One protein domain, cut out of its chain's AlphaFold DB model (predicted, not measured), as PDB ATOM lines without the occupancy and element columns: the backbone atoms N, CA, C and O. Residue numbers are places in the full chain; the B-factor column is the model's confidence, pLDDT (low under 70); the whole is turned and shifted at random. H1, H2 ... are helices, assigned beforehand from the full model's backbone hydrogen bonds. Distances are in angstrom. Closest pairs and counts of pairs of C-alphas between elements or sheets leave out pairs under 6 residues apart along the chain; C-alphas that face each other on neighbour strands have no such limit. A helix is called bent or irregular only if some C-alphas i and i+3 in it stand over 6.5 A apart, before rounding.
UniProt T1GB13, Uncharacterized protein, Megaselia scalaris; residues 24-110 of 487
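AT A GLANCE: This is residues 24 to 110 of the 487 residues of an uncharacterized protein of Megaselia scalaris (UniProt T1GB13). A loose cluster of four helices has H4, the longest, along one side, H1 crossing it and the hairpin of H2 and H3 over the end where H4 begins and beside H1; a fifth helix, H5, lies off by itself beyond the far end of H4 and draws the whole out into a rod. The printed part has 87 residues, with five named helices in the order H1 to H5 and no named strand, class all helix. It is loose, with a radius of gyration of the C-alphas of 15.9 A and spans of 50 by 24 by 23 A.

HOW THE PARTS SIT: H4, residues 72 to 89, touches H1, residues 24 to 36, at a steep tilt of 47 degrees, opposite ways; their closest C-alphas, of Ser 30 and Ser 82, are 5.2 A apart. With residues 72 to 76 alone H4 touches H3, residues 55 to 66, closest at the C-alphas of Cys 59 and Ser 76, 6.0 A. H2, residues 44 to 50, forms a helical hairpin with H3, and the C-alphas of Met 50 and Ala 58 come closest, 5.4 A. H1 and H3 are near each other. H5, residues 99 to 110, is apart from the other four. Every O i to N i+4 pair is within hydrogen-bond range in H1, H2, H3 and H5, and 12 of 14 in H4.

IN THESE COORDINATES: H1 begins at C-alpha 24 (146.276, 174.833, 167.226) and is 18.1 A long. H2 measures 9.9 A, H3 16.7 A. H4 measures 26.1 A, has a kink of 26 degrees near residue 83, and is irregular, but only just: C-alphas 85 and 88 are 6.7 A apart. H5 measures 16.1 A and ends at C-alpha 110 (122.787, 168.126, 160.764).

THE WHOLE: The C-alphas farthest apart, of Thr 69 and Glu 110, are 51.0 A apart. The printed part has no cut and no long link. Mean pLDDT of the printed part is 76.8; residues 52, 86 and 88 to 110 are under 70.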
ATOM      1  N   GLU A  24     145.220 174.262 168.072       75.62
ATOM      2  CA  GLU A  24     146.276 174.833 167.226       75.62
ATOM      3  C   GLU A  24     146.651 176.282 167.600       75.62
ATOM      4  O   GLU A  24     147.828 176.673 167.543       75.62
ATOM      5  N   ARG A  25     145.677 177.093 168.043       81.44
ATOM      6  CA  ARG A  25     145.971 178.416 168.617       81.44
ATOM      7  C   ARG A  25     146.687 178.270 169.952       81.44
ATOM      8  O   ARG A  25     147.621 179.025 170.209       81.44
ATOM      9  N   LEU A  26     146.276 177.315 170.783       80.56
ATOM     10  CA  LEU A  26     146.897 177.079 172.086       80.56
ATOM     11  C   LEU A  26     148.340 176.592 171.950       80.56
ATOM     12  O   LEU A  26     149.207 177.130 172.629       80.56
ATOM     13  N   TYR A  27     148.631 175.692 171.008       81.44
ATOM     14  CA  TYR A  27     150.004 175.328 170.653       81.44
ATOM     15  C   TYR A  27     150.807 176.560 170.233       81.44
ATOM     16  O   TYR A  27     151.905 176.783 170.734       81.44
ATOM     17  N   SER A  28     150.237 177.412 169.375       83.75
ATOM     18  CA  SER A  28     150.906 178.646 168.942       83.75
ATOM     19  C   SER A  28     151.208 179.583 170.123       83.75
ATOM     20  O   SER A  28     152.295 180.152 170.190       83.75
ATOM     21  N   LEU A  29     150.278 179.709 171.076       85.69
ATOM     22  CA  LEU A  29     150.469 180.492 172.298       85.69
ATOM     23  C   LEU A  29     151.514 179.882 173.231       85.69
ATOM     24  O   LEU A  29     152.301 180.629 173.806       85.69
ATOM     25  N   SER A  30     151.559 178.558 173.361       88.75
ATOM     26  CA  SER A  30     152.579 177.884 174.164       88.75
ATOM     27  C   SER A  30     153.979 178.109 173.617       88.75
ATOM     28  O   SER A  30     154.892 178.447 174.371       88.75
ATOM     29  N   TYR A  31     154.154 177.972 172.302       92.25
ATOM     30  CA  TYR A  31     155.440 178.259 171.673       92.25
ATOM     31  C   TYR A  31     155.815 179.734 171.798       92.25
ATOM     32  O   TYR A  31     156.967 180.027 172.108       92.25
ATOM     33  N   ASP A  32     154.873 180.663 171.623       90.50
ATOM     34  CA  ASP A  32     155.162 182.091 171.790       90.50
ATOM     35  C   ASP A  32     155.521 182.430 173.246       90.50
ATOM     36  O   ASP A  32     156.491 183.147 173.493       90.50
ATOM     37  N   HIS A  33     154.825 181.834 174.221       92.12
ATOM     38  CA  HIS A  33     155.117 181.994 175.645       92.12
ATOM     39  C   HIS A  33     156.547 181.556 175.985       92.12
ATOM     40  O   HIS A  33     157.291 182.321 176.603       92.12
ATOM     41  N   VAL A  34     156.966 180.371 175.538       93.62
ATOM     42  CA  VAL A  34     158.318 179.857 175.799       93.62
ATOM     43  C   VAL A  34     159.381 180.633 175.015       93.62
ATOM     44  O   VAL A  34     160.385 181.053 175.588       93.62
ATOM     45  N   LEU A  35     159.164 180.906 173.725       94.19
ATOM     46  CA  LEU A  35     160.120 181.644 172.887       94.19
ATOM     47  C   LEU A  35     160.321 183.094 173.345       94.19
ATOM     48  O   LEU A  35     161.428 183.628 173.205       94.19
ATOM     49  N   SER A  36     159.299 183.715 173.942       92.56
ATOM     50  CA  SER A  36     159.385 185.082 174.470       92.56
ATOM     51  C   SER A  36     160.450 185.233 175.563       92.56
ATOM     52  O   SER A  36     161.089 186.283 175.652       92.56
ATOM     53  N   GLN A  37     160.732 184.165 176.318       93.06
ATOM     54  CA  GLN A  37     161.774 184.134 177.353       93.06
ATOM     55  C   GLN A  37     163.185 184.283 176.761       93.06
ATOM     56  O   GLN A  37     164.100 184.753 177.431       93.06
ATOM     57  N   PHE A  38     163.346 183.947 175.478       93.69
ATOM     58  CA  PHE A  38     164.583 184.097 174.710       93.69
ATOM     59  C   PHE A  38     164.570 185.341 173.803       93.69
ATOM     60  O   PHE A  38     165.441 185.496 172.944       93.69
ATOM     61  N   GLY A  39     163.563 186.213 173.938       91.75
ATOM     62  CA  GLY A  39     163.367 187.366 173.055       91.75
ATOM     63  C   GLY A  39     163.030 186.980 171.609       91.75
ATOM     64  O   GLY A  39     163.282 187.759 170.687       91.75
ATOM     65  N   LYS A  40     162.503 185.770 171.392       95.38
ATOM     66  CA  LYS A  40     162.066 185.261 170.085       95.38
ATOM     67  C   LYS A  40     160.540 185.212 170.024       95.38
ATOM     68  O   LYS A  40     159.864 185.440 171.021       95.38
ATOM     69  N   LYS A  41     160.000 184.959 168.833       90.06
ATOM     70  CA  LYS A  41     158.556 184.875 168.589       90.06
ATOM     71  C   LYS A  41     158.225 183.631 167.801       90.06
ATOM     72  O   LYS A  41     158.983 183.271 166.899       90.06
ATOM     73  N   PHE A  42     157.058 183.065 168.074       91.62
ATOM     74  CA  PHE A  42     156.519 182.002 167.246       91.62
ATOM     75  C   PHE A  42     155.908 182.588 165.967       91.62
ATOM     76  O   PHE A  42     154.736 182.962 165.918       91.62
ATOM     77  N   ASP A  43     156.737 182.752 164.934       84.94
ATOM     78  CA  ASP A  43     156.309 183.355 163.674       84.94
ATOM     79  C   ASP A  43     155.586 182.360 162.745       84.94
ATOM     80  O   ASP A  43     155.656 181.137 162.883       84.94
ATOM     81  N   TRP A  44     154.879 182.902 161.753       75.00
ATOM     82  CA  TRP A  44     154.109 182.102 160.800       75.00
ATOM     83  C   TRP A  44     154.974 181.158 159.948       75.00
ATOM     84  O   TRP A  44     154.511 180.094 159.540       75.00
ATOM     85  N   LYS A  45     156.236 181.518 159.675       84.06
ATOM     86  CA  LYS A  45     157.140 180.682 158.874       84.06
ATOM     87  C   LYS A  45     157.581 179.457 159.666       84.06
ATOM     88  O   LYS A  45     157.639 178.369 159.096       84.06
ATOM     89  N   LEU A  46     157.876 179.632 160.951       86.81
ATOM     90  CA  LEU A  46     158.174 178.540 161.865       86.81
ATOM     91  C   LEU A  46     156.943 177.650 162.049       86.81
ATOM     92  O   LEU A  46     157.052 176.437 161.883       86.81
ATOM     93  N   LYS A  47     155.764 178.252 162.258       82.56
ATOM     94  CA  LYS A  47     154.502 177.512 162.368       82.56
ATOM     95  C   LYS A  47     154.266 176.589 161.170       82.56
ATOM     96  O   LYS A  47     154.079 175.398 161.379       82.56
ATOM     97  N   ILE A  48     154.331 177.102 159.934       70.06
ATOM     98  CA  ILE A  48     154.126 176.287 158.717       70.06
ATOM     99  C   ILE A  48     155.075 175.088 158.678       70.06
ATOM    100  O   ILE A  48     154.660 173.992 158.315       70.06
ATOM    101  N   LYS A  49     156.348 175.286 159.038       79.38
ATOM    102  CA  LYS A  49     157.339 174.206 159.008       79.38
ATOM    103  C   LYS A  49     157.076 173.128 160.057       79.38
ATOM    104  O   LYS A  49     157.495 172.004 159.837       79.38
ATOM    105  N   MET A  50     156.410 173.474 161.158       80.88
ATOM    106  CA  MET A  50     156.108 172.567 162.268       80.88
ATOM    107  C   MET A  50     154.775 171.826 162.128       80.88
ATOM    108  O   MET A  50     154.535 170.873 162.867       80.88
ATOM    109  N   MET A  51     153.889 172.248 161.222       71.50
ATOM    110  CA  MET A  51     152.575 171.619 161.062       71.50
ATOM    111  C   MET A  51     152.716 170.141 160.674       71.50
ATOM    112  O   MET A  51     153.361 169.812 159.681       71.50
ATOM    113  N   GLY A  52     152.092 169.261 161.460       63.72
ATOM    114  CA  GLY A  52     152.128 167.809 161.257       63.72
ATOM    115  C   GLY A  52     153.398 167.109 161.755       63.72
ATOM    116  O   GLY A  52     153.518 165.903 161.561       63.72
ATOM    117  N   MET A  53     154.339 167.823 162.386       78.00
ATOM    118  CA  MET A  53     155.539 167.221 162.979       78.00
ATOM    119  C   MET A  53     155.264 166.631 164.365       78.00
ATOM    120  O   MET A  53     154.419 167.127 165.114       78.00
ATOM    121  N   HIS A  54     156.043 165.621 164.752       74.25
ATOM    122  CA  HIS A  54     156.024 165.122 166.124       74.25
ATOM    123  C   HIS A  54     156.665 166.133 167.091       74.25
ATOM    124  O   HIS A  54     157.595 166.856 166.737       74.25
ATOM    125  N   HIS A  55     156.192 166.162 168.343       82.19
ATOM    126  CA  HIS A  55     156.558 167.170 169.356       82.19
ATOM    127  C   HIS A  55     158.071 167.414 169.494       82.19
ATOM    128  O   HIS A  55     158.515 168.558 169.463       82.19
ATOM    129  N   LEU A  56     158.880 166.354 169.609       83.88
ATOM    130  CA  LEU A  56     160.332 166.499 169.777       83.88
ATOM    131  C   LEU A  56     161.011 167.087 168.536       83.88
ATOM    132  O   LEU A  56     161.889 167.937 168.668       83.88
ATOM    133  N   GLU A  57     160.576 166.690 167.344       86.69
ATOM    134  CA  GLU A  57     161.096 167.227 166.085       86.69
ATOM    135  C   GLU A  57     160.706 168.701 165.926       86.69
ATOM    136  O   GLU A  57     161.523 169.524 165.514       86.69
ATOM    137  N   ALA A  58     159.478 169.056 166.313       87.75
ATOM    138  CA  ALA A  58     158.981 170.426 166.299       87.75
ATOM    139  C   ALA A  58     159.747 171.320 167.296       87.75
ATOM    140  O   ALA A  58     160.114 172.451 166.975       87.75
ATOM    141  N   CYS A  59     160.045 170.808 168.496       92.94
ATOM    142  CA  CYS A  59     160.905 171.480 169.471       92.94
ATOM    143  C   CYS A  59     162.332 171.679 168.948       92.94
ATOM    144  O   CYS A  59     162.859 172.787 169.061       92.94
ATOM    145  N   GLN A  60     162.939 170.650 168.349       94.25
ATOM    146  CA  GLN A  60     164.285 170.758 167.782       94.25
ATOM    147  C   GLN A  60     164.322 171.774 166.636       94.25
ATOM    148  O   GLN A  60     165.180 172.652 166.612       94.25
ATOM    149  N   LEU A  61     163.328 171.737 165.748       94.69
ATOM    150  CA  LEU A  61     163.194 172.706 164.665       94.69
ATOM    151  C   LEU A  61     163.065 174.143 165.192       94.69
ATOM    152  O   LEU A  61     163.670 175.050 164.624       94.69
ATOM    153  N   ALA A  62     162.304 174.371 166.266       94.12
ATOM    154  CA  ALA A  62     162.171 175.696 166.873       94.12
ATOM    155  C   ALA A  62     163.491 176.200 167.488       94.12
ATOM    156  O   ALA A  62     163.819 177.382 167.344       94.12
ATOM    157  N   ILE A  63     164.263 175.308 168.122       96.50
ATOM    158  CA  ILE A  63     165.611 175.604 168.633       96.50
ATOM    159  C   ILE A  63     166.533 176.001 167.481       96.50
ATOM    160  O   ILE A  63     167.146 177.070 167.535       96.50
ATOM    161  N   ASP A  64     166.578 175.194 166.422       96.25
ATOM    162  CA  ASP A  64     167.460 175.406 165.274       96.25
ATOM    163  C   ASP A  64     167.093 176.692 164.522       96.25
ATOM    164  O   ASP A  64     167.957 177.522 164.223       96.25
ATOM    165  N   TYR A  65     165.795 176.903 164.275       96.25
ATOM    166  CA  TYR A  65     165.264 178.065 163.558       96.25
ATOM    167  C   TYR A  65     165.623 179.390 164.241       96.25
ATOM    168  O   TYR A  65     165.880 180.390 163.566       96.25
ATOM    169  N   HIS A  66     165.664 179.405 165.573       96.00
ATOM    170  CA  HIS A  66     166.026 180.588 166.353       96.00
ATOM    171  C   HIS A  66     167.469 180.597 166.865       96.00
ATOM    172  O   HIS A  66     167.869 181.588 167.488       96.00
ATOM    173  N   SER A  67     168.232 179.535 166.584       95.38
ATOM    174  CA  SER A  67     169.598 179.316 167.071       95.38
ATOM    175  C   SER A  67     169.695 179.433 168.598       95.38
ATOM    176  O   SER A  67     170.537 180.160 169.131       95.38
ATOM    177  N   LEU A  68     168.776 178.768 169.306       94.06
ATOM    178  CA  LEU A  68     168.735 178.774 170.768       94.06
ATOM    179  C   LEU A  68     169.815 177.854 171.352       94.06
ATOM    180  O   LEU A  68     170.170 176.838 170.764       94.06
ATOM    181  N   THR A  69     170.311 178.189 172.541       93.06
ATOM    182  CA  THR A  69     171.336 177.408 173.258       93.06
ATOM    183  C   THR A  69     170.761 176.484 174.336       93.06
ATOM    184  O   THR A  69     171.515 175.861 175.080       93.06
ATOM    185  N   ILE A  70     169.434 176.408 174.452       93.25
ATOM    186  CA  ILE A  70     168.744 175.549 175.417       93.25
ATOM    187  C   ILE A  70     168.777 174.078 174.956       93.25
ATOM    188  O   ILE A  70     168.537 173.815 173.776       93.25
ATOM    189  N   PRO A  71     169.033 173.108 175.856       95.94
ATOM    190  CA  PRO A  71     168.899 171.692 175.529       95.94
ATOM    191  C   PRO A  71     167.476 171.335 175.082       95.94
ATOM    192  O   PRO A  71     166.499 171.820 175.657       95.94
ATOM    193  N   LEU A  72     167.354 170.435 174.098       91.56
ATOM    194  CA  LEU A  72     166.062 169.979 173.563       91.56
ATOM    195  C   LEU A  72     165.097 169.530 174.666       91.56
ATOM    196  O   LEU A  72     163.918 169.881 174.647       91.56
ATOM    197  N   GLU A  73     165.602 168.778 175.639       90.06
ATOM    198  CA  GLU A  73     164.813 168.240 176.748       90.06
ATOM    199  C   GLU A  73     164.215 169.341 177.628       90.06
ATOM    200  O   GLU A  73     163.046 169.258 178.010       90.06
ATOM    201  N   ASP A  74     164.985 170.391 177.918       91.50
ATOM    202  CA  ASP A  74     164.526 171.506 178.744       91.50
ATOM    203  C   ASP A  74     163.529 172.384 177.983       91.50
ATOM    204  O   ASP A  74     162.502 172.771 178.543       91.50
ATOM    205  N   PHE A  75     163.769 172.639 176.694       93.81
ATOM    206  CA  PHE A  75     162.828 173.378 175.846       93.81
ATOM    207  C   PHE A  75     161.505 172.620 175.682       93.81
ATOM    208  O   PHE A  75     160.426 173.181 175.873       93.81
ATOM    209  N   SER A  76     161.581 171.316 175.411       90.81
ATOM    210  CA  SER A  76     160.428 170.416 175.335       90.81
ATOM    211  C   SER A  76     159.629 170.403 176.641       90.81
ATOM    212  O   SER A  76     158.400 170.501 176.615       90.81
ATOM    213  N   ARG A  77     160.315 170.363 177.795       91.50
ATOM    214  CA  ARG A  77     159.678 170.423 179.119       91.50
ATOM    215  C   ARG A  77     158.937 171.743 179.339       91.50
ATOM    216  O   ARG A  77     157.819 171.720 179.850       91.50
ATOM    217  N   GLN A  78     159.523 172.872 178.936       92.69
ATOM    218  CA  GLN A  78     158.874 174.186 179.041       92.69
ATOM    219  C   GLN A  78     157.630 174.285 178.148       92.69
ATOM    220  O   GLN A  78     156.592 174.763 178.604       92.69
ATOM    221  N   ILE A  79     157.697 173.776 176.912       89.56
ATOM    222  CA  ILE A  79     156.534 173.717 176.014       89.56
ATOM    223  C   ILE A  79     155.431 172.845 176.613       89.56
ATOM    224  O   ILE A  79     154.271 173.255 176.624       89.56
ATOM    225  N   LYS A  80     155.782 171.673 177.159       79.38
ATOM    226  CA  LYS A  80     154.814 170.779 177.803       79.38
ATOM    227  C   LYS A  80     154.130 171.453 178.995       79.38
ATOM    228  O   LYS A  80     152.909 171.469 179.039       79.38
ATOM    229  N   ALA A  81     154.885 172.102 179.880       80.00
ATOM    230  CA  ALA A  81     154.315 172.835 181.013       80.00
ATOM    231  C   ALA A  81     153.374 173.977 180.573       80.00
ATOM    232  O   ALA A  81     152.324 174.201 181.181       80.00
ATOM    233  N   SER A  82     153.721 174.679 179.488       78.75
ATOM    234  CA  SER A  82     152.851 175.703 178.902       78.75
ATOM    235  C   SER A  82     151.568 175.097 178.316       78.75
ATOM    236  O   SER A  82     150.480 175.630 178.537       78.75
ATOM    237  N   ASN A  83     151.671 173.962 177.619       73.31
ATOM    238  CA  ASN A  83     150.512 173.233 177.101       73.31
ATOM    239  C   ASN A  83     149.616 172.722 178.232       73.31
ATOM    240  O   ASN A  83     148.413 172.943 178.171       73.31
ATOM    241  N   ASP A  84     150.170 172.128 179.289       72.44
ATOM    242  CA  ASP A  84     149.397 171.622 180.434       72.44
ATOM    243  C   ASP A  84     148.559 172.736 181.093       72.44
ATOM    244  O   ASP A  84     147.464 172.494 181.597       72.44
ATOM    245  N   THR A  85     149.040 173.981 181.027       74.69
ATOM    246  CA  THR A  85     148.318 175.163 181.518       74.69
ATOM    247  C   THR A  85     147.242 175.644 180.541       74.69
ATOM    248  O   THR A  85     146.156 176.047 180.959       74.69
ATOM    249  N   LEU A  86     147.531 175.643 179.236       62.38
ATOM    250  CA  LEU A  86     146.671 176.250 178.217       62.38
ATOM    251  C   LEU A  86     145.622 175.290 177.646       62.38
ATOM    252  O   LEU A  86     144.505 175.727 177.370       62.38
ATOM    253  N   MET A  87     145.930 174.003 177.493       71.50
ATOM    254  CA  MET A  87     145.046 173.006 176.871       71.50
ATOM    255  C   MET A  87     143.685 172.842 177.568       71.50
ATOM    256  O   MET A  87     142.688 172.740 176.854       71.50
ATOM    257  N   PRO A  88     143.561 172.936 178.910       68.94
ATOM    258  CA  PRO A  88     142.252 172.947 179.575       68.94
ATOM    259  C   PRO A  88     141.339 174.117 179.169       68.94
ATOM    260  O   PRO A  88     140.144 174.088 179.446       68.94
ATOM    261  N   THR A  89     141.882 175.154 178.518       64.81
ATOM    262  CA  THR A  89     141.117 176.304 178.003       64.81
ATOM    263  C   THR A  89     140.661 176.132 176.551       64.81
ATOM    264  O   THR A  89     140.074 177.057 175.984       64.81
ATOM    265  N   ALA A  90     140.930 174.975 175.932       62.78
ATOM    266  CA  ALA A  90     140.511 174.684 174.567       62.78
ATOM    267  C   ALA A  90     138.991 174.798 174.431       62.78
ATOM    268  O   ALA A  90     138.219 174.198 175.178       62.78
ATOM    269  N   VAL A  91     138.563 175.580 173.445       57.31
ATOM    270  CA  VAL A  91     137.155 175.736 173.086       57.31
ATOM    271  C   VAL A  91     136.872 174.973 171.800       57.31
ATOM    272  O   VAL A  91     137.775 174.737 170.996       57.31
ATOM    273  N   LEU A  92     135.610 174.602 171.587       56.34
ATOM    274  CA  LEU A  92     135.182 174.013 170.322       56.34
ATOM    275  C   LEU A  92     135.378 175.015 169.180       56.34
ATOM    276  O   LEU A  92     134.955 176.172 169.270       56.34
ATOM    277  N   LEU A  93     135.995 174.554 168.098       51.34
ATOM    278  CA  LEU A  93     136.064 175.292 166.853       51.34
ATOM    279  C   LEU A  93     134.715 175.247 166.115       51.34
ATOM    280  O   LEU A  93     133.977 174.264 166.197       51.34
ATOM    281  N   PRO A  94     134.397 176.312 165.360       48.88
ATOM    282  CA  PRO A  94     135.220 177.509 165.185       48.88
ATOM    283  C   PRO A  94     135.039 178.555 166.304       48.88
ATOM    284  O   PRO A  94     133.917 178.874 166.700       48.88
ATOM    285  N   VAL A  95     136.144 179.167 166.750       45.69
ATOM    286  CA  VAL A  95     136.119 180.287 167.708       45.69
ATOM    287  C   VAL A  95     135.641 181.553 166.989       45.69
ATOM    288  O   VAL A  95     136.108 181.861 165.894       45.69
ATOM    289  N   ASN A  96     134.728 182.313 167.604       44.81
ATOM    290  CA  ASN A  96     134.207 183.602 167.111       44.81
ATOM    291  C   ASN A  96     133.327 183.557 165.849       44.81
ATOM    292  O   ASN A  96     133.448 184.393 164.951       44.81
ATOM    293  N   TYR A  97     132.369 182.637 165.792       43.75
ATOM    294  CA  TYR A  97     131.247 182.777 164.864       43.75
ATOM    295  C   TYR A  97     130.143 183.652 165.485       43.75
ATOM    296  O   TYR A  97     129.842 183.540 166.672       43.75
ATOM    297  N   SER A  98     129.496 184.509 164.682       42.62
ATOM    298  CA  SER A  98     128.188 185.046 165.078       42.62
ATOM    299  C   SER A  98     127.207 183.882 165.250       42.62
ATOM    300  O   SER A  98     127.378 182.819 164.644       42.62
ATOM    301  N   ARG A  99     126.165 184.067 166.066       43.16
ATOM    302  CA  ARG A  99     125.164 183.028 166.364       43.16
ATOM    303  C   ARG A  99     124.611 182.369 165.082       43.16
ATOM    304  O   ARG A  99     124.487 181.148 165.043       43.16
ATOM    305  N   GLU A 100     124.365 183.134 164.011       44.38
ATOM    306  CA  GLU A 100     123.961 182.634 162.677       44.38
ATOM    307  C   GLU A 100     124.953 181.658 162.054       44.38
ATOM    308  O   GLU A 100     124.594 180.675 161.406       44.38
ATOM    309  N   LYS A 101     126.226 181.967 162.206       41.28
ATOM    310  CA  LYS A 101     127.300 181.316 161.490       41.28
ATOM    311  C   LYS A 101     127.578 179.972 162.199       41.28
ATOM    312  O   LYS A 101     127.817 178.962 161.542       41.28
ATOM    313  N   TYR A 102     127.540 179.944 163.538       46.12
ATOM    314  CA  TYR A 102     127.656 178.704 164.318       46.12
ATOM    315  C   TYR A 102     126.465 177.778 164.032       46.12
ATOM    316  O   TYR A 102     126.641 176.581 163.832       46.12
ATOM    317  N   LYS A 103     125.261 178.348 163.867       48.72
ATOM    318  CA  LYS A 103     124.091 177.618 163.353       48.72
ATOM    319  C   LYS A 103     124.315 177.054 161.943       48.72
ATOM    320  O   LYS A 103     123.832 175.965 161.664       48.72
ATOM    321  N   GLN A 104     125.045 177.739 161.057       49.16
ATOM    322  CA  GLN A 104     125.424 177.183 159.747       49.16
ATOM    323  C   GLN A 104     126.410 176.016 159.865       49.16
ATOM    324  O   GLN A 104     126.227 175.018 159.179       49.16
ATOM    325  N   PHE A 105     127.410 176.106 160.746       50.31
ATOM    326  CA  PHE A 105     128.326 174.996 161.025       50.31
ATOM    327  C   PHE A 105     127.577 173.783 161.594       50.31
ATOM    328  O   PHE A 105     127.702 172.685 161.063       50.31
ATOM    329  N   LEU A 106     126.700 173.983 162.581       51.59
ATOM    330  CA  LEU A 106     125.830 172.919 163.090       51.59
ATOM    331  C   LEU A 106     124.897 172.361 162.006       51.59
ATOM    332  O   LEU A 106     124.733 171.148 161.928       51.59
ATOM    333  N   LYS A 107     124.382 173.204 161.103       51.84
ATOM    334  CA  LYS A 107     123.633 172.753 159.919       51.84
ATOM    335  C   LYS A 107     124.472 171.891 158.977       51.84
ATOM    336  O   LYS A 107     123.898 171.056 158.286       51.84
ATOM    337  N   ILE A 108     125.794 172.063 158.903       53.12
ATOM    338  CA  ILE A 108     126.662 171.153 158.137       53.12
ATOM    339  C   ILE A 108     126.635 169.768 158.789       53.12
ATOM    340  O   ILE A 108     126.404 168.791 158.083       53.12
ATOM    341  N   PHE A 109     126.755 169.681 160.118       51.00
ATOM    342  CA  PHE A 109     126.649 168.412 160.852       51.00
ATOM    343  C   PHE A 109     125.245 167.794 160.798       51.00
ATOM    344  O   PHE A 109     125.128 166.588 160.607       51.00
ATOM    345  N   GLU A 110     124.180 168.590 160.892       48.34
ATOM    346  CA  GLU A 110     122.787 168.126 160.764       48.34
ATOM    347  C   GLU A 110     122.461 167.660 159.337       48.34
ATOM    348  O   GLU A 110     121.786 166.652 159.137       48.34
TER     349      GLU A 110